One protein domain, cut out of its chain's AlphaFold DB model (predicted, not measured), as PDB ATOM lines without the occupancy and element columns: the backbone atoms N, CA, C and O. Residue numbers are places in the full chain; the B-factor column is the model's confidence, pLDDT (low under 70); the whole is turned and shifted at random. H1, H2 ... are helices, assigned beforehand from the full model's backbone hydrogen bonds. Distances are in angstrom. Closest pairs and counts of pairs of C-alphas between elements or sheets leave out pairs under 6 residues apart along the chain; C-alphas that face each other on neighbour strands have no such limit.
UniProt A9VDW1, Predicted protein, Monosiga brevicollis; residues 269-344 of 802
ATOM      1  N   VAL A 269      35.607  30.628  29.235       90.88
ATOM      2  CA  VAL A 269      36.533  30.002  30.184       90.88
ATOM      3  C   VAL A 269      37.382  31.072  30.890       90.88
ATOM      4  O   VAL A 269      38.246  31.700  30.266       90.88
ATOM      5  N   LEU A 270      37.117  31.282  32.186       93.75
ATOM      6  CA  LEU A 270      37.719  32.291  33.078       93.75
ATOM      7  C   LEU A 270      37.784  31.764  34.528       93.75
ATOM      8  O   LEU A 270      36.994  30.897  34.899       93.75
ATOM      9  N   LEU A 271      38.682  32.314  35.357       93.31
ATOM     10  CA  LEU A 271      38.800  31.981  36.787       93.31
ATOM     11  C   LEU A 271      37.681  32.631  37.617       93.31
ATOM     12  O   LEU A 271      37.487  33.843  37.570       93.31
ATOM     13  N   SER A 272      36.966  31.829  38.408       92.06
ATOM     14  CA  SER A 272      35.713  32.243  39.057       92.06
ATOM     15  C   SER A 272      35.853  33.097  40.318       92.06
ATOM     16  O   SER A 272      34.920  33.833  40.639       92.06
ATOM     17  N   ASN A 273      36.967  33.004  41.054       92.25
ATOM     18  CA  ASN A 273      37.128  33.708  42.337       92.25
ATOM     19  C   ASN A 273      37.794  35.090  42.207       92.25
ATOM     20  O   ASN A 273      37.949  35.770  43.219       92.25
ATOM     21  N   LEU A 274      38.173  35.498  40.993       94.75
ATOM     22  CA  LEU A 274      38.765  36.806  40.696       94.75
ATOM     23  C   LEU A 274      37.691  37.825  40.290       94.75
ATOM     24  O   LEU A 274      36.623  37.441  39.805       94.75
ATOM     25  N   THR A 275      37.980  39.120  40.446       96.81
ATOM     26  CA  THR A 275      37.147  40.201  39.878       96.81
ATOM     27  C   THR A 275      37.400  40.413  38.382       96.81
ATOM     28  O   THR A 275      38.371  39.893  37.819       96.81
ATOM     29  N   VAL A 276      36.537  41.189  37.715       97.62
ATOM     30  CA  VAL A 276      36.757  41.645  36.329       97.62
ATOM     31  C   VAL A 276      38.098  42.372  36.202       97.62
ATOM     32  O   VAL A 276      38.917  42.002  35.355       97.62
ATOM     33  N   TYR A 277      38.359  43.340  37.088       97.50
ATOM     34  CA  TYR A 277      39.622  44.077  37.129       97.50
ATOM     35  C   TYR A 277      40.822  43.153  37.332       97.50
ATOM     36  O   TYR A 277      41.792  43.219  36.580       97.50
ATOM     37  N   GLU A 278      40.763  42.246  38.311       97.19
ATOM     38  CA  GLU A 278      41.852  41.303  38.580       97.19
ATOM     39  C   GLU A 278      42.132  40.386  37.387       97.19
ATOM     40  O   GLU A 278      43.292  40.154  37.047       97.19
ATOM     41  N   THR A 279      41.082  39.892  36.729       96.94
ATOM     42  CA  THR A 279      41.190  39.010  35.561       96.94
ATOM     43  C   THR A 279      41.925  39.704  34.413       96.94
ATOM     44  O   THR A 279      42.897  39.159  33.883       96.94
ATOM     45  N   LEU A 280      41.526  40.936  34.079       96.81
ATOM     46  CA  LEU A 280      42.174  41.735  33.036       96.81
ATOM     47  C   LEU A 280      43.586  42.174  33.444       96.81
ATOM     48  O   LEU A 280      44.512  42.058  32.645       96.81
ATOM     49  N   LYS A 281      43.796  42.565  34.705       96.50
ATOM     50  CA  LYS A 281      45.112  42.890  35.273       96.50
ATOM     51  C   LYS A 281      46.105  41.740  35.162       96.50
ATOM     52  O   LYS A 281      47.240  41.953  34.739       96.50
ATOM     53  N   TYR A 282      45.715  40.522  35.533       96.00
ATOM     54  CA  TYR A 282      46.606  39.369  35.408       96.00
ATOM     55  C   TYR A 282      46.857  39.001  33.938       96.00
ATOM     56  O   TYR A 282      47.986  38.643  33.608       96.00
ATOM     57  N   ALA A 283      45.871  39.152  33.046       94.25
ATOM     58  CA  ALA A 283      46.084  38.987  31.606       94.25
ATOM     59  C   ALA A 283      47.088  40.019  31.053       94.25
ATOM     60  O   ALA A 283      48.059  39.627  30.407       94.25
ATOM     61  N   ALA A 284      46.924  41.303  31.385       93.38
ATOM     62  CA  ALA A 284      47.818  42.395  30.996       93.38
ATOM     63  C   ALA A 284      49.260  42.173  31.480       93.38
ATOM     64  O   ALA A 284      50.211  42.269  30.706       93.38
ATOM     65  N   LEU A 285      49.440  41.819  32.758       93.25
ATOM     66  CA  LEU A 285      50.765  41.587  33.343       93.25
ATOM     67  C   LEU A 285      51.500  40.384  32.723       93.25
ATOM     68  O   LEU A 285      52.730  40.391  32.705       93.25
ATOM     69  N   LEU A 286      50.772  39.376  32.226       91.50
ATOM     70  CA  LEU A 286      51.341  38.171  31.610       91.50
ATOM     71  C   LEU A 286      51.557  38.298  30.091       91.50
ATOM     72  O   LEU A 286      52.540  37.758  29.583       91.50
ATOM     73  N   ARG A 287      50.645  38.974  29.371       88.12
ATOM     74  CA  ARG A 287      50.621  39.024  27.896       88.12
ATOM     75  C   ARG A 287      51.253  40.289  27.311       88.12
ATOM     76  O   ARG A 287      51.925  40.172  26.290       88.12
ATOM     77  N   LEU A 288      51.099  41.463  27.940       86.38
ATOM     78  CA  LEU A 288      51.692  42.697  27.407       86.38
ATOM     79  C   LEU A 288      53.233  42.642  27.488       86.38
ATOM     80  O   LEU A 288      53.763  42.214  28.523       86.38
ATOM     81  N   PRO A 289      53.958  43.124  26.457       79.88
ATOM     82  CA  PRO A 289      55.420  43.174  26.409       79.88
ATOM     83  C   PRO A 289      56.108  43.798  27.631       79.88
ATOM     84  O   PRO A 289      55.517  44.563  28.396       79.88
ATOM     85  N   GLY A 290      57.395  43.491  27.804       76.00
ATOM     86  CA  GLY A 290      58.217  44.018  28.899       76.00
ATOM     87  C   GLY A 290      58.534  45.518  28.833       76.00
ATOM     88  O   GLY A 290      58.904  46.069  29.863       76.00
ATOM     89  N   HIS A 291      58.381  46.174  27.673       81.19
ATOM     90  CA  HIS A 291      58.654  47.612  27.526       81.19
ATOM     91  C   HIS A 291      57.579  48.506  28.164       81.19
ATOM     92  O   HIS A 291      57.894  49.612  28.586       81.19
ATOM     93  N   TYR A 292      56.337  48.023  28.283       83.81
ATOM     94  CA  TYR A 292      55.284  48.740  29.001       83.81
ATOM     95  C   TYR A 292      55.569  48.744  30.504       83.81
ATOM     96  O   TYR A 292      55.685  47.685  31.137       83.81
ATOM     97  N   THR A 293      55.597  49.934  31.095       91.00
ATOM     98  CA  THR A 293      55.660  50.131  32.543       91.00
ATOM     99  C   THR A 293      54.427  49.544  33.235       91.00
ATOM    100  O   THR A 293      53.364  49.349  32.640       91.00
ATOM    101  N   HIS A 294      54.522  49.288  34.544       91.00
ATOM    102  CA  HIS A 294      53.367  48.803  35.307       91.00
ATOM    103  C   HIS A 294      52.176  49.778  35.240       91.00
ATOM    104  O   HIS A 294      51.035  49.326  35.207       91.00
ATOM    105  N   GLN A 295      52.416  51.095  35.212       93.38
ATOM    106  CA  GLN A 295      51.348  52.097  35.130       93.38
ATOM    107  C   GLN A 295      50.619  52.036  33.782       93.38
ATOM    108  O   GLN A 295      49.395  51.933  33.779       93.38
ATOM    109  N   GLU A 296      51.343  51.973  32.662       91.81
ATOM    110  CA  GLU A 296      50.742  51.821  31.326       91.81
ATOM    111  C   GLU A 296      49.950  50.516  31.199       91.81
ATOM    112  O   GLU A 296      48.841  50.516  30.668       91.81
ATOM    113  N   LYS A 297      50.452  49.409  31.771       92.69
ATOM    114  CA  LYS A 297      49.702  48.141  31.814       92.69
ATOM    115  C   LYS A 297      48.398  48.254  32.602       92.69
ATOM    116  O   LYS A 297      47.431  47.597  32.232       92.69
ATOM    117  N   MET A 298      48.348  49.040  33.683       95.69
ATOM    118  CA  MET A 298      47.092  49.268  34.414       95.69
ATOM    119  C   MET A 298      46.170  50.237  33.666       95.69
ATOM    120  O   MET A 298      44.967  50.010  33.652       95.69
ATOM    121  N   GLN A 299      46.710  51.260  32.998       93.75
ATOM    122  CA  GLN A 299      45.910  52.178  32.184       93.75
ATOM    123  C   GLN A 299      45.237  51.448  31.011       93.75
ATOM    124  O   GLN A 299      44.032  51.574  30.836       93.75
ATOM    125  N   CYS A 300      45.963  50.565  30.317       91.50
ATOM    126  CA  CYS A 300      45.397  49.697  29.282       91.50
ATOM    127  C   CYS A 300      44.254  48.799  29.805       91.50
ATOM    128  O   CYS A 300      43.334  48.473  29.054       91.50
ATOM    129  N   VAL A 301      44.292  48.384  31.079       95.69
ATOM    130  CA  VAL A 301      43.200  47.622  31.712       95.69
ATOM    131  C   VAL A 301      41.960  48.493  31.901       95.69
ATOM    132  O   VAL A 301      40.871  48.047  31.549       95.69
ATOM    133  N   GLU A 302      42.118  49.725  32.393       95.56
ATOM    134  CA  GLU A 302      41.018  50.693  32.517       95.56
ATOM    135  C   GLU A 302      40.407  51.028  31.144       95.56
ATOM    136  O   GLU A 302      39.196  50.893  30.972       95.56
ATOM    137  N   ASP A 303      41.236  51.350  30.141       92.31
ATOM    138  CA  ASP A 303      40.788  51.689  28.779       92.31
ATOM    139  C   ASP A 303      39.931  50.560  28.158       92.31
ATOM    140  O   ASP A 303      38.926  50.820  27.495       92.31
ATOM    141  N   VAL A 304      40.290  49.288  28.390       93.62
ATOM    142  CA  VAL A 304      39.530  48.126  27.888       93.62
ATOM    143  C   VAL A 304      38.259  47.858  28.701       93.62
ATOM    144  O   VAL A 304      37.251  47.453  28.119       93.62
ATOM    145  N   ILE A 305      38.262  48.096  30.018       95.62
ATOM    146  CA  ILE A 305      37.049  48.025  30.856       95.62
ATOM    147  C   ILE A 305      36.013  49.045  30.379       95.62
ATOM    148  O   ILE A 305      34.830  48.709  30.247       95.62
ATOM    149  N   ASP A 306      36.459  50.261  30.073       93.81
ATOM    150  CA  ASP A 306      35.599  51.354  29.633       93.81
ATOM    151  C   ASP A 306      35.089  51.113  28.206       93.81
ATOM    152  O   ASP A 306      33.879  51.154  27.976       93.81
ATOM    153  N   ALA A 307      35.970  50.735  27.270       90.75
ATOM    154  CA  ALA A 307      35.593  50.406  25.892       90.75
ATOM    155  C   ALA A 307      34.579  49.250  25.802       90.75
ATOM    156  O   ALA A 307      33.677  49.274  24.965       90.75
ATOM    157  N   LEU A 308      34.686  48.244  26.677       92.25
ATOM    158  CA  LEU A 308      33.734  47.131  26.742       92.25
ATOM    159  C   LEU A 308      32.457  47.460  27.532       92.25
ATOM    160  O   LEU A 308      31.555  46.622  27.575       92.25
ATOM    161  N   GLY A 309      32.346  48.635  28.159       91.94
ATOM    162  CA  GLY A 309      31.194  49.013  28.983       91.94
ATOM    163  C   GLY A 309      31.039  48.134  30.228       91.94
ATOM    164  O   GLY A 309      29.943  47.637  30.504       91.94
ATOM    165  N   LEU A 310      32.145  47.874  30.933       95.12
ATOM    166  CA  LEU A 310      32.223  47.007  32.118       95.12
ATOM    167  C   LEU A 310      32.461  47.775  33.435       95.12
ATOM    168  O   LEU A 310      32.608  47.140  34.478       95.12
ATOM    169  N   ARG A 311      32.463  49.119  33.414       95.38
ATOM    170  CA  ARG A 311      32.781  49.998  34.564       95.38
ATOM    171  C   ARG A 311      32.008  49.670  35.849       95.38
ATOM    172  O   ARG A 311      32.555  49.757  36.944       95.38
ATOM    173  N   HIS A 312      30.734  49.301  35.729       95.00
ATOM    174  CA  HIS A 312      29.865  48.941  36.858       95.00
ATOM    175  C   HIS A 312      30.157  47.539  37.422       95.00
ATOM    176  O   HIS A 312      29.795  47.253  38.560       95.00
ATOM    177  N   ALA A 313      30.819  46.677  36.646       95.19
ATOM    178  CA  ALA A 313      31.150  45.298  36.996       95.19
ATOM    179  C   ALA A 313      32.627  45.100  37.406       95.19
ATOM    180  O   ALA A 313      32.993  43.997  37.803       95.19
ATOM    181  N   THR A 314      33.464  46.144  37.363       96.50
ATOM    182  CA  THR A 314      34.921  46.127  37.630       96.50
ATOM    183  C   THR A 314      35.338  45.315  38.866       96.50
ATOM    184  O   THR A 314      36.195  44.435  38.769       96.50
ATOM    185  N   GLU A 315      34.689  45.548  40.011       96.44
ATOM    186  CA  GLU A 315      34.961  44.852  41.284       96.44
ATOM    187  C   GLU A 315      34.050  43.634  41.533       96.44
ATOM    188  O   GLU A 315      34.098  43.001  42.589       96.44
ATOM    189  N   THR A 316      33.210  43.269  40.563       96.56
ATOM    190  CA  THR A 316      32.359  42.079  40.653       96.56
ATOM    191  C   THR A 316      33.172  40.836  40.301       96.56
ATOM    192  O   THR A 316      33.956  40.831  39.350       96.56
ATOM    193  N   ILE A 317      32.992  39.761  41.072       95.62
ATOM    194  CA  ILE A 317      33.615  38.463  40.788       95.62
ATOM    195  C   ILE A 317      33.066  37.848  39.496       95.62
ATOM    196  O   ILE A 317      31.877  37.967  39.201       95.62
ATOM    197  N   ILE A 318      33.907  37.122  38.757       96.00
ATOM    198  CA  ILE A 318      33.469  36.391  37.558       96.00
ATOM    199  C   ILE A 318      32.417  35.329  37.914       96.00
ATOM    200  O   ILE A 318      31.412  35.190  37.219       96.00
ATOM    201  N   GLY A 319      32.616  34.614  39.024       91.81
ATOM    202  CA  GLY A 319      31.684  33.606  39.519       91.81
ATOM    203  C   GLY A 319      31.645  32.312  38.698       91.81
ATOM    204  O   GLY A 319      32.438  32.072  37.781       91.81
ATOM    205  N   ASN A 320      30.726  31.432  39.090       87.31
ATOM    206  CA  ASN A 320      30.402  30.165  38.437       87.31
ATOM    207  C   ASN A 320      28.946  29.769  38.744       87.31
ATOM    208  O   ASN A 320      28.195  30.529  39.351       87.31
ATOM    209  N   ASN A 321      28.558  28.554  38.358       82.94
ATOM    210  CA  ASN A 321      27.199  28.033  38.543       82.94
ATOM    211  C   ASN A 321      26.782  27.884  40.024       82.94
ATOM    212  O   ASN A 321      25.596  27.750  40.301       82.94
ATOM    213  N   VAL A 322      27.735  27.889  40.968       82.25
ATOM    214  CA  VAL A 322      27.486  27.768  42.418       82.25
ATOM    215  C   VAL A 322      27.502  29.141  43.094       82.25
ATOM    216  O   VAL A 322      26.677  29.432  43.958       82.25
ATOM    217  N   ARG A 323      28.437  30.009  42.695       84.06
ATOM    218  CA  ARG A 323      28.629  31.353  43.239       84.06
ATOM    219  C   ARG A 323      28.357  32.386  42.151       84.06
ATOM    220  O   ARG A 323      29.209  32.621  41.294       84.06
ATOM    221  N   ARG A 324      27.186  33.025  42.228       90.56
ATOM    222  CA  ARG A 324      26.771  34.109  41.326       90.56
ATOM    223  C   ARG A 324      27.852  35.196  41.237       90.56
ATOM    224  O   ARG A 324      28.333  35.676  42.263       90.56
ATOM    225  N   GLY A 325      28.187  35.571  40.008       93.94
ATOM    226  CA  GLY A 325      29.078  36.677  39.666       93.94
ATOM    227  C   GLY A 325      28.438  37.572  38.608       93.94
ATOM    228  O   GLY A 325      27.228  37.811  38.658       93.94
ATOM    229  N   VAL A 326      29.245  38.029  37.649       95.06
ATOM    230  CA  VAL A 326      28.783  38.769  36.461       95.06
ATOM    231  C   VAL A 326      27.779  37.964  35.617       95.06
ATOM    232  O   VAL A 326      27.735  36.733  35.663       95.06
ATOM    233  N   SER A 327      26.961  38.662  34.829       92.69
ATOM    234  CA  SER A 327      26.030  38.056  33.865       92.69
ATOM    235  C   SER A 327      26.755  37.382  32.690       92.69
ATOM    236  O   SER A 327      27.932  37.638  32.437       92.69
ATOM    237  N   GLY A 328      26.048  36.543  31.923       90.25
ATOM    238  CA  GLY A 328      26.616  35.862  30.749       90.25
ATOM    239  C   GLY A 328      27.190  36.827  29.702       90.25
ATOM    240  O   GLY A 328      28.346  36.692  29.312       90.25
ATOM    241  N   GLY A 329      26.432  37.861  29.319       90.44
ATOM    242  CA  GLY A 329      26.891  38.872  28.358       90.44
ATOM    243  C   GLY A 329      28.052  39.739  28.869       90.44
ATOM    244  O   GLY A 329      28.902  40.168  28.090       90.44
ATOM    245  N   GLU A 330      28.150  39.979  30.180       93.88
ATOM    246  CA  GLU A 330      29.350  40.582  30.782       93.88
ATOM    247  C   GLU A 330      30.534  39.617  30.735       93.88
ATOM    248  O   GLU A 330      31.621  40.018  30.331       93.88
ATOM    249  N   LYS A 331      30.331  38.335  31.062       94.12
ATOM    250  CA  LYS A 331      31.374  37.302  31.019       94.12
ATOM    251  C   LYS A 331      31.980  37.150  29.617       94.12
ATOM    252  O   LYS A 331      33.207  37.104  29.503       94.12
ATOM    253  N   LYS A 332      31.150  37.172  28.566       93.75
ATOM    254  CA  LYS A 332      31.581  37.164  27.155       93.75
ATOM    255  C   LYS A 332      32.412  38.401  26.811       93.75
ATOM    256  O   LYS A 332      33.485  38.279  26.220       93.75
ATOM    257  N   ARG A 333      31.999  39.592  27.267       94.06
ATOM    258  CA  ARG A 333      32.787  40.831  27.117       94.06
ATOM    259  C   ARG A 333      34.121  40.774  27.873       94.06
ATOM    260  O   ARG A 333      35.144  41.124  27.298       94.06
ATOM    261  N   VAL A 334      34.160  40.258  29.104       95.88
ATOM    262  CA  VAL A 334      35.418  40.054  29.857       95.88
ATOM    263  C   VAL A 334      36.350  39.080  29.130       95.88
ATOM    264  O   VAL A 334      37.550  39.334  29.039       95.88
ATOM    265  N   ASN A 335      35.815  37.988  28.576       94.50
ATOM    266  CA  ASN A 335      36.576  37.019  27.785       94.50
ATOM    267  C   ASN A 335      37.218  37.675  26.544       94.50
ATOM    268  O   ASN A 335      38.406  37.483  26.292       94.50
ATOM    269  N   ILE A 336      36.468  38.527  25.838       94.38
ATOM    270  CA  ILE A 336      36.977  39.368  24.742       94.38
ATOM    271  C   ILE A 336      38.088  40.305  25.242       94.38
ATOM    272  O   ILE A 336      39.159  40.356  24.638       94.38
ATOM    273  N   GLY A 337      37.896  40.974  26.384       94.38
ATOM    274  CA  GLY A 337      38.912  41.826  27.013       94.38
ATOM    275  C   GLY A 337      40.225  41.099  27.326       94.38
ATOM    276  O   GLY A 337      41.299  41.625  27.042       94.38
ATOM    277  N   VAL A 338      40.165  39.861  27.828       94.31
ATOM    278  CA  VAL A 338      41.353  39.024  28.103       94.31
ATOM    279  C   VAL A 338      42.158  38.706  26.837       94.31
ATOM    280  O   VAL A 338      43.383  38.576  26.907       94.31
ATOM    281  N   GLU A 339      41.499  38.598  25.682       91.94
ATOM    282  CA  GLU A 339      42.162  38.405  24.387       91.94
ATOM    283  C   GLU A 339      42.643  39.723  23.749       91.94
ATOM    284  O   GLU A 339      43.623  39.701  23.003       91.94
ATOM    285  N   LEU A 340      42.033  40.868  24.088       90.38
ATOM    286  CA  LEU A 340      42.517  42.208  23.719       90.38
ATOM    287  C   LEU A 340      43.796  42.604  24.482       90.38
ATOM    288  O   LEU A 340      44.655  43.264  23.903       90.38
ATOM    289  N   MET A 341      43.986  42.122  25.720       89.94
ATOM    290  CA  MET A 341      45.228  42.296  26.513       89.94
ATOM    291  C   MET A 341      46.488  41.681  25.873       89.94
ATOM    292  O   MET A 341      47.586  41.829  26.404       89.94
ATOM    293  N   ALA A 342      46.342  40.953  24.764       82.31
ATOM    294  CA  ALA A 342      47.456  40.416  23.988       82.31
ATOM    295  C   ALA A 342      48.059  41.414  22.987       82.31
ATOM    296  O   ALA A 342      49.080  41.090  22.391       82.31
ATOM    297  N   ASP A 343      47.389  42.550  22.758       80.81
ATOM    298  CA  ASP A 343      47.578  43.410  21.583       80.81
ATOM    299  C   ASP A 343      47.630  42.611  20.255       80.81
ATOM    300  O   ASP A 343      48.662  42.544  19.581       80.81
ATOM    301  N   PRO A 344      46.545  41.897  19.889       85.19
ATOM    302  CA  PRO A 344      46.563  41.003  18.737       85.19
ATOM    303  C   PRO A 344      46.428  41.760  17.411       85.19
ATOM    304  O   PRO A 344      45.529  42.579  17.232       85.19
TER     305      PRO A 344
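This is residues 269 to 344 of the 802 residues of the protein "Predicted protein" of Monosiga brevicollis (UniProt A9VDW1). The longest helix, H2, slants across H1 and runs back against it, while H3 runs the same way as H1 and is only partly side by side with it. The long loop of residues 308 to 327 reaches toward one end, and the short H1 to H2 link lies at the other. The printed part has 76 residues, with three named helices in the order H1, H2, H3 and no named strand: all helix. It is compact, with a radius of gyration of the C-alphas of 11.9 A, yet elongated, spanning 40 by 20 by 20 A.

H2, residues 294 to 307, is 20.2 A long. H1, residues 276 to 287, begins at C-alpha (36.757, 41.645, 36.329). H3, residues 328 to 340, ends at C-alpha (42.517, 42.208, 23.719).

H2 touches H1, closest at the C-alphas of Lys 297 and Ala 284, 6.1 A, at a steep tilt of 51 degrees, opposite ways. H2 and H3, a helical hairpin, only just touch, with 3 pairs of C-alphas within 8 A, through residues 304 to 305 and 337 to 340; the closest C-alphas are those of Val 304 and Gly 337, 6.4 A. H3 touches H1 with residues 334 to 338 alone, closest at the C-alphas of Val 338 and Leu 280, 5.7 A, at a shallow tilt of 22 degrees. In H1, H2 and H3 every O i to N i+4 pair is within hydrogen-bond range.

The two C-alphas farthest apart, His 291 and Val 322, are 39.8 A apart. The H2 to H3 link is long. The printed part has no cut, and no printed residue is under 70 in pLDDT.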